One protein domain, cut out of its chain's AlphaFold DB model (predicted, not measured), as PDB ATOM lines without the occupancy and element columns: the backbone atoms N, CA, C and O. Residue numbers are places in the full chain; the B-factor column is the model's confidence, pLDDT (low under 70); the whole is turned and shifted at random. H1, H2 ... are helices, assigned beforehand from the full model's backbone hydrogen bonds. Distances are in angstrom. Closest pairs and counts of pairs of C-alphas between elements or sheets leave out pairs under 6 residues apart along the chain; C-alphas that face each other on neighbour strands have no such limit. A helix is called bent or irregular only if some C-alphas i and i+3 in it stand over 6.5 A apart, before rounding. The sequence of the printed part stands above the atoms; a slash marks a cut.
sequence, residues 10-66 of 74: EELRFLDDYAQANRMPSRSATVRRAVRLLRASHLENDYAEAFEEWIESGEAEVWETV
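Overview. This is residues 10 to 66 of the 74 residues of the protein "Ribbon-helix-helix protein, CopG family" of Acidimicrobiia bacterium (UniProt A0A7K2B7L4). One long, bent helix, H2, makes the length of the domain, with a shorter helix set crosswise at each end: H1 packs on the first part of H2, and the small H3 turns off beyond its last residue. The stretch between these two ends, residues 35 to 50 of H2, stands free, with no other part of the domain packed on it. The printed part has 57 residues with three named helices, in the order H1, H2, H3, and no named strand; the class is all helix. The whole is extended, with a radius of gyration of the C-alphas of 18.9 A, and its outline is a rod with spans of 51 by 22 by 14 A.

Arrangement. The longest helix, H2, residues 27 to 56, was assigned as one helix by its hydrogen bonds but is bent: C-alphas 42 and 45 are 6.5 A apart, where about 5 A is found in a regular helix. Its arms are H2a, residues 27 to 42, and H2b, residues 45 to 56, and their lines stand at a shallow tilt of 32 degrees. H1, residues 10 to 21, touches H2a, about perpendicular at 83 degrees. H1 touches H2a with residues 15 to 19 alone, and H2a touches H1 with residues 27 to 31 alone; the closest C-alphas of the two, those of Ala 19 and Thr 30, are 6.0 A apart. H3, residues 59 to 64, is close to H2b but not clearly touching; the closest C-alphas, those of Trp 54 and Ala 60, are 6.2 A apart. Their lines are about perpendicular, at 78 degrees. H1 is apart from H2b and from H3, and H2a is apart from H3. Every O i to N i+4 pair is within hydrogen-bond range in H1, H2b and H3, and 11 of 12 are in H2a.

Along the chain. H2a measures 23.1 A from its first to its last C-alpha, beginning at C-alpha 27 at (-13.863, -10.301, -60.378). H2b measures 16.3 A and ends at C-alpha 56 at (-33.922, 19.782, -34.812). H1 measures 16.4 A and begins at C-alpha 10 at (-3.298, -10.982, -50.936). H3 measures 8.5 A and ends at C-alpha 64 at (-45.516, 11.528, -35.847).

Size, cuts and confidence. The two C-alphas farthest apart, those of Glu 10 and Thr 65, are 53.9 A from each other. The printed part, residues 10 to 66, has no cut. The links from H1 to H2 and from H2 to H3 are both tight, with 5 and 2 residues. Residues 53 to 59 and 61 to 66 also stand free. The mean pLDDT of the printed part is 95.1, and no printed residue is under 70.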
ATOM      1  N   GLU A  10      -2.366 -10.854 -52.058       97.81
ATOM      2  CA  GLU A  10      -3.298 -10.982 -50.936       97.81
ATOM      3  C   GLU A  10      -4.659 -10.342 -51.233       97.81
ATOM      4  O   GLU A  10      -5.701 -10.948 -50.980       97.81
ATOM      5  N   GLU A  11      -4.656  -9.150 -51.827       96.56
ATOM      6  CA  GLU A  11      -5.867  -8.415 -52.198       96.56
ATOM      7  C   GLU A  11      -6.628  -9.147 -53.309       96.56
ATOM      8  O   GLU A  11      -7.858  -9.238 -53.281       96.56
ATOM      9  N   LEU A  12      -5.897  -9.720 -54.273       96.38
ATOM     10  CA  LEU A  12      -6.484 -10.539 -55.326       96.38
ATOM     11  C   LEU A  12      -7.117 -11.814 -54.757       96.38
ATOM     12  O   LEU A  12      -8.253 -12.133 -55.111       96.38
ATOM     13  N   ARG A  13      -6.417 -12.505 -53.848       98.06
ATOM     14  CA  ARG A  13      -6.938 -13.698 -53.168       98.06
ATOM     15  C   ARG A  13      -8.212 -13.382 -52.392       98.06
ATOM     16  O   ARG A  13      -9.202 -14.085 -52.550       98.06
ATOM     17  N   PHE A  14      -8.228 -12.284 -51.637       97.31
ATOM     18  CA  PHE A  14      -9.427 -11.847 -50.925       97.31
ATOM     19  C   PHE A  14     -10.616 -11.621 -51.873       97.31
ATOM     20  O   PHE A  14     -11.728 -12.074 -51.596       97.31
ATOM     21  N   LEU A  15     -10.400 -10.943 -53.009       96.62
ATOM     22  CA  LEU A  15     -11.460 -10.714 -53.996       96.62
ATOM     23  C   LEU A  15     -11.999 -12.019 -54.590       96.62
ATOM     24  O   LEU A  15     -13.203 -12.108 -54.846       96.62
ATOM     25  N   ASP A  16     -11.132 -13.005 -54.812       97.38
ATOM     26  CA  ASP A  16     -11.507 -14.315 -55.346       97.38
ATOM     27  C   ASP A  16     -12.288 -15.148 -54.329       97.38
ATOM     28  O   ASP A  16     -13.363 -15.654 -54.659       97.38
ATOM     29  N   ASP A  17     -11.819 -15.206 -53.083       98.06
ATOM     30  CA  ASP A  17     -12.503 -15.902 -51.991       98.06
ATOM     31  C   ASP A  17     -13.892 -15.293 -51.751       98.06
ATOM     32  O   ASP A  17     -14.903 -15.999 -51.676       98.06
ATOM     33  N   TYR A  18     -13.973 -13.957 -51.723       97.50
ATOM     34  CA  TYR A  18     -15.244 -13.247 -51.612       97.50
ATOM     35  C   TYR A  18     -16.158 -13.547 -52.806       97.50
ATOM     36  O   TYR A  18     -17.361 -13.771 -52.627       97.50
ATOM     37  N   ALA A  19     -15.614 -13.543 -54.028       97.81
ATOM     38  CA  ALA A  19     -16.374 -13.846 -55.234       97.81
ATOM     39  C   ALA A  19     -16.960 -15.259 -55.179       97.81
ATOM     40  O   ALA A  19     -18.140 -15.436 -55.480       97.81
ATOM     41  N   GLN A  20     -16.171 -16.244 -54.751       97.88
ATOM     42  CA  GLN A  20     -16.601 -17.630 -54.620       97.88
ATOM     43  C   GLN A  20     -17.684 -17.784 -53.548       97.88
ATOM     44  O   GLN A  20     -18.749 -18.338 -53.830       97.88
ATOM     45  N   ALA A  21     -17.452 -17.244 -52.348       97.88
ATOM     46  CA  ALA A  21     -18.390 -17.328 -51.231       97.88
ATOM     47  C   ALA A  21     -19.757 -16.708 -51.566       97.88
ATOM     48  O   ALA A  21     -20.799 -17.243 -51.192       97.88
ATOM     49  N   ASN A  22     -19.760 -15.614 -52.333       97.19
ATOM     50  CA  ASN A  22     -20.970 -14.882 -52.713       97.19
ATOM     51  C   ASN A  22     -21.494 -15.241 -54.115       97.19
ATOM     52  O   ASN A  22     -22.409 -14.583 -54.608       97.19
ATOM     53  N   ARG A  23     -20.925 -16.268 -54.769       97.31
ATOM     54  CA  ARG A  23     -21.295 -16.724 -56.125       97.31
ATOM     55  C   ARG A  23     -21.322 -15.583 -57.150       97.31
ATOM     56  O   ARG A  23     -22.213 -15.494 -57.997       97.31
ATOM     57  N   MET A  24     -20.345 -14.688 -57.060       97.75
ATOM     58  CA  MET A  24     -20.220 -13.550 -57.959       97.75
ATOM     59  C   MET A  24     -19.811 -14.028 -59.359       97.75
ATOM     60  O   MET A  24     -18.930 -14.874 -59.494       97.75
ATOM     61  N   PRO A  25     -20.378 -13.450 -60.430       95.75
ATOM     62  CA  PRO A  25     -20.153 -13.932 -61.793       95.75
ATOM     63  C   PRO A  25     -18.768 -13.579 -62.364       95.75
ATOM     64  O   PRO A  25     -18.401 -14.073 -63.424       95.75
ATOM     65  N   SER A  26     -18.020 -12.667 -61.730       96.50
ATOM     66  CA  SER A  26     -16.656 -12.288 -62.134       96.50
ATOM     67  C   SER A  26     -15.979 -11.399 -61.087       96.50
ATOM     68  O   SER A  26     -16.660 -10.712 -60.321       96.50
ATOM     69  N   ARG A  27     -14.643 -11.288 -61.150       94.94
ATOM     70  CA  ARG A  27     -13.863 -10.301 -60.378       94.94
ATOM     71  C   ARG A  27     -14.367  -8.869 -60.577       94.94
ATOM     72  O   ARG A  27     -14.506  -8.119 -59.619       94.94
ATOM     73  N   SER A  28     -14.724  -8.484 -61.806       96.00
ATOM     74  CA  SER A  28     -15.281  -7.151 -62.078       96.00
ATOM     75  C   SER A  28     -16.644  -6.923 -61.413       96.00
ATOM     76  O   SER A  28     -16.958  -5.789 -61.049       96.00
ATOM     77  N   ALA A  29     -17.462  -7.968 -61.243       96.62
ATOM     78  CA  ALA A  29     -18.709  -7.870 -60.489       96.62
ATOM     79  C   ALA A  29     -18.440  -7.688 -58.988       96.62
ATOM     80  O   ALA A  29     -19.091  -6.853 -58.357       96.62
ATOM     81  N   THR A  30     -17.440  -8.387 -58.444       96.94
ATOM     82  CA  THR A  30     -16.976  -8.213 -57.058       96.94
ATOM     83  C   THR A  30     -16.440  -6.807 -56.809       96.94
ATOM     84  O   THR A  30     -16.913  -6.135 -55.898       96.94
ATOM     85  N   VAL A  31     -15.556  -6.293 -57.669       95.88
ATOM     86  CA  VAL A  31     -15.042  -4.915 -57.564       95.88
ATOM     87  C   VAL A  31     -16.179  -3.891 -57.652       95.88
ATOM     88  O   VAL A  31     -16.229  -2.947 -56.870       95.88
ATOM     89  N   ARG A  32     -17.163  -4.091 -58.541       95.50
ATOM     90  CA  ARG A  32     -18.345  -3.214 -58.608       95.50
ATOM     91  C   ARG A  32     -19.158  -3.242 -57.313       95.50
ATOM     92  O   ARG A  32     -19.671  -2.204 -56.898       95.50
ATOM     93  N   ARG A  33     -19.300  -4.412 -56.682       96.00
ATOM     94  CA  ARG A  33     -19.958  -4.542 -55.376       96.00
ATOM     95  C   ARG A  33     -19.166  -3.814 -54.291       96.00
ATOM     96  O   ARG A  33     -19.786  -3.074 -53.535       96.00
ATOM     97  N   ALA A  34     -17.842  -3.957 -54.271       95.38
ATOM     98  CA  ALA A  34     -16.965  -3.250 -53.340       95.38
ATOM     99  C   ALA A  34     -17.095  -1.725 -53.478       95.38
ATOM    100  O   ALA A  34     -17.320  -1.048 -52.486       95.38
ATOM    101  N   VAL A  35     -17.098  -1.183 -54.702       94.69
ATOM    102  CA  VAL A  35     -17.315   0.261 -54.936       94.69
ATOM    103  C   VAL A  35     -18.677   0.731 -54.413       94.69
ATOM    104  O   VAL A  35     -18.787   1.824 -53.865       94.69
ATOM    105  N   ARG A  36     -19.732  -0.084 -54.553       93.62
ATOM    106  CA  ARG A  36     -21.054   0.243 -53.988       93.62
ATOM    107  C   ARG A  36     -21.044   0.243 -52.463       93.62
ATOM    108  O   ARG A  36     -21.687   1.101 -51.878       93.62
ATOM    109  N   LEU A  37     -20.347  -0.711 -51.847       93.94
ATOM    110  CA  LEU A  37     -20.185  -0.767 -50.394       93.94
ATOM    111  C   LEU A  37     -19.386   0.429 -49.883       93.94
ATOM    112  O   LEU A  37     -19.821   1.061 -48.936       93.94
ATOM    113  N   LEU A  38     -18.300   0.796 -50.567       92.75
ATOM    114  CA  LEU A  38     -17.514   1.982 -50.237       92.75
ATOM    115  C   LEU A  38     -18.350   3.260 -50.351       92.75
ATOM    116  O   LEU A  38     -18.267   4.132 -49.504       92.75
ATOM    117  N   ARG A  39     -19.205   3.375 -51.376       88.62
ATOM    118  CA  ARG A  39     -20.143   4.500 -51.445       88.62
ATOM    119  C   ARG A  39     -21.102   4.484 -50.255       88.62
ATOM    120  O   ARG A  39     -21.271   5.513 -49.629       88.62
ATOM    121  N   ALA A  40     -21.693   3.330 -49.945       90.12
ATOM    122  CA  ALA A  40     -22.623   3.189 -48.827       90.12
ATOM    123  C   ALA A  40     -21.988   3.533 -47.471       90.12
ATOM    124  O   ALA A  40     -22.650   4.166 -46.663       90.12
ATOM    125  N   SER A  41     -20.712   3.201 -47.248       88.81
ATOM    126  CA  SER A  41     -20.020   3.548 -45.998       88.81
ATOM    127  C   SER A  41     -19.812   5.051 -45.810       88.81
ATOM    128  O   SER A  41     -19.559   5.488 -44.698       88.81
ATOM    129  N   HIS A  42     -19.906   5.854 -46.873       85.12
ATOM    130  CA  HIS A  42     -19.900   7.312 -46.740       85.12
ATOM    131  C   HIS A  42     -21.279   7.882 -46.393       85.12
ATOM    132  O   HIS A  42     -21.339   8.980 -45.858       85.12
ATOM    133  N   LEU A  43     -22.367   7.140 -46.643       88.88
ATOM    134  CA  LEU A  43     -23.719   7.621 -46.355       88.88
ATOM    135  C   LEU A  43     -24.061   7.586 -44.860       88.88
ATOM    136  O   LEU A  43     -25.048   8.195 -44.477       88.88
ATOM    137  N   GLU A  44     -23.305   6.879 -44.016       88.31
ATOM    138  CA  GLU A  44     -23.611   6.785 -42.579       88.31
ATOM    139  C   GLU A  44     -23.631   8.163 -41.909       88.31
ATOM    140  O   GLU A  44     -24.601   8.496 -41.232       88.31
ATOM    141  N   ASN A  45     -22.606   8.981 -42.161       86.38
ATOM    142  CA  ASN A  45     -22.543  10.341 -41.628       86.38
ATOM    143  C   ASN A  45     -23.619  11.238 -42.252       86.38
ATOM    144  O   ASN A  45     -24.286  11.958 -41.522       86.38
ATOM    145  N   ASP A  46     -23.835  11.135 -43.568       89.94
ATOM    146  CA  ASP A  46     -24.858  11.918 -44.273       89.94
ATOM    147  C   ASP A  46     -26.271  11.617 -43.732       89.94
ATOM    148  O   ASP A  46     -27.092  12.517 -43.576       89.94
ATOM    149  N   TYR A  47     -26.570  10.350 -43.419       92.31
ATOM    150  CA  TYR A  47     -27.839   9.959 -42.801       92.31
ATOM    151  C   TYR A  47     -27.947  10.414 -41.347       92.31
ATOM    152  O   TYR A  47     -29.037  10.792 -40.926       92.31
ATOM    153  N   ALA A  48     -26.853  10.363 -40.584       92.75
ATOM    154  CA  ALA A  48     -26.841  10.849 -39.208       92.75
ATOM    155  C   ALA A  48     -27.134  12.356 -39.157       92.75
ATOM    156  O   ALA A  48     -28.033  12.765 -38.429       92.75
ATOM    157  N   GLU A  49     -26.456  13.145 -39.995       94.50
ATOM    158  CA  GLU A  49     -26.680  14.589 -40.123       94.50
ATOM    159  C   GLU A  49     -28.117  14.890 -40.569       94.50
ATOM    160  O   GLU A  49     -28.799  15.701 -39.948       94.50
ATOM    161  N   ALA A  50     -28.632  14.175 -41.576       95.56
ATOM    162  CA  ALA A  50     -30.006  14.362 -42.041       95.56
ATOM    163  C   ALA A  50     -31.059  14.025 -40.968       95.56
ATOM    164  O   ALA A  50     -32.108  14.667 -40.905       95.56
ATOM    165  N   PHE A  51     -30.814  13.015 -40.126       95.50
ATOM    166  CA  PHE A  51     -31.707  12.698 -39.010       95.50
ATOM    167  C   PHE A  51     -31.627  13.729 -37.886       95.50
ATOM    168  O   PHE A  51     -32.670  14.070 -37.330       95.50
ATOM    169  N   GLU A  52     -30.438  14.241 -37.567       97.12
ATOM    170  CA  GLU A  52     -30.286  15.345 -36.614       97.12
ATOM    171  C   GLU A  52     -31.019  16.596 -37.114       97.12
ATOM    172  O   GLU A  52     -31.868  17.113 -36.394       97.12
ATOM    173  N   GLU A  53     -30.812  17.004 -38.371       97.44
ATOM    174  CA  GLU A  53     -31.509  18.141 -38.992       97.44
ATOM    175  C   GLU A  53     -33.036  17.973 -38.939       97.44
ATOM    176  O   GLU A  53     -33.772  18.888 -38.562       97.44
ATOM    177  N   TRP A  54     -33.531  16.779 -39.274       97.44
ATOM    178  CA  TRP A  54     -34.955  16.466 -39.231       97.44
ATOM    179  C   TRP A  54     -35.549  16.600 -37.823       97.44
ATOM    180  O   TRP A  54     -36.632  17.163 -37.657       97.44
ATOM    181  N   ILE A  55     -34.839  16.114 -36.804       96.44
ATOM    182  CA  ILE A  55     -35.267  16.215 -35.404       96.44
ATOM    183  C   ILE A  55     -35.213  17.674 -34.936       96.44
ATOM    184  O   ILE A  55     -36.181  18.162 -34.355       96.44
ATOM    185  N   GLU A  56     -34.120  18.385 -35.216       97.12
ATOM    186  CA  GLU A  56     -33.922  19.782 -34.812       97.12
ATOM    187  C   GLU A  56     -34.914  20.742 -35.475       97.12
ATOM    188  O   GLU A  56     -35.316  21.735 -34.866       97.12
ATOM    189  N   SER A  57     -35.358  20.437 -36.697       97.19
ATOM    190  CA  SER A  57     -36.386  21.219 -37.390       97.19
ATOM    191  C   SER A  57     -37.781  21.107 -36.754       97.19
ATOM    192  O   SER A  57     -38.658  21.915 -37.061       97.19
ATOM    193  N   GLY A  58     -38.001  20.124 -35.873       96.31
ATOM    194  CA  GLY A  58     -39.309  19.813 -35.290       96.31
ATOM    195  C   GLY A  58     -40.253  19.061 -36.236       96.31
ATOM    196  O   GLY A  58     -41.345  18.670 -35.828       96.31
ATOM    197  N   GLU A  59     -39.838  18.796 -37.478       97.31
ATOM    198  CA  GLU A  59     -40.629  18.034 -38.451       97.31
ATOM    199  C   GLU A  59     -40.913  16.606 -37.963       97.31
ATOM    200  O   GLU A  59     -41.989  16.066 -38.220       97.31
ATOM    201  N   ALA A  60     -40.007  16.010 -37.180       95.75
ATOM    202  CA  ALA A  60     -40.235  14.708 -36.557       95.75
ATOM    203  C   ALA A  60     -41.547  14.651 -35.752       95.75
ATOM    204  O   ALA A  60     -42.315  13.703 -35.897       95.75
ATOM    205  N   GLU A  61     -41.840  15.682 -34.956       95.81
ATOM    206  CA  GLU A  61     -43.061  15.745 -34.145       95.81
ATOM    207  C   GLU A  61     -44.310  15.956 -35.008       95.81
ATOM    208  O   GLU A  61     -45.363  15.383 -34.730       95.81
ATOM    209  N   VAL A  62     -44.194  16.747 -36.080       96.50
ATOM    210  CA  VAL A  62     -45.291  16.997 -37.027       96.50
ATOM    211  C   VAL A  62     -45.698  15.701 -37.727       96.50
ATOM    212  O   VAL A  62     -46.885  15.370 -37.773       96.50
ATOM    213  N   TRP A  63     -44.726  14.943 -38.233       96.19
ATOM    214  CA  TRP A  63     -44.976  13.704 -38.972       96.19
ATOM    215  C   TRP A  63     -45.405  12.534 -38.085       96.19
ATOM    216  O   TRP A  63     -46.145  11.667 -38.551       96.19
ATOM    217  N   GLU A  64     -45.038  12.534 -36.802       96.19
ATOM    218  CA  GLU A  64     -45.516  11.528 -35.847       96.19
ATOM    219  C   GLU A  64     -47.051  11.546 -35.710       96.19
ATOM    220  O   GLU A  64     -47.679  10.503 -35.530       96.19
ATOM    221  N   THR A  65     -47.692  12.711 -35.880       96.44
ATOM    222  CA  THR A  65     -49.155  12.848 -35.735       96.44
ATOM    223  C   THR A  65     -49.967  12.041 -36.746       96.44
ATOM    224  O   THR A  65     -51.103  11.669 -36.452       96.44
ATOM    225  N   VAL A  66     -49.387  11.747 -37.912       95.25
ATOM    226  CA  VAL A  66     -50.032  11.007 -39.008       95.25
ATOM    227  C   VAL A  66     -49.511   9.575 -39.137       95.25
ATOM    228  O   VAL A  66     -49.958   8.830 -40.006       95.25
TER     229      VAL A  66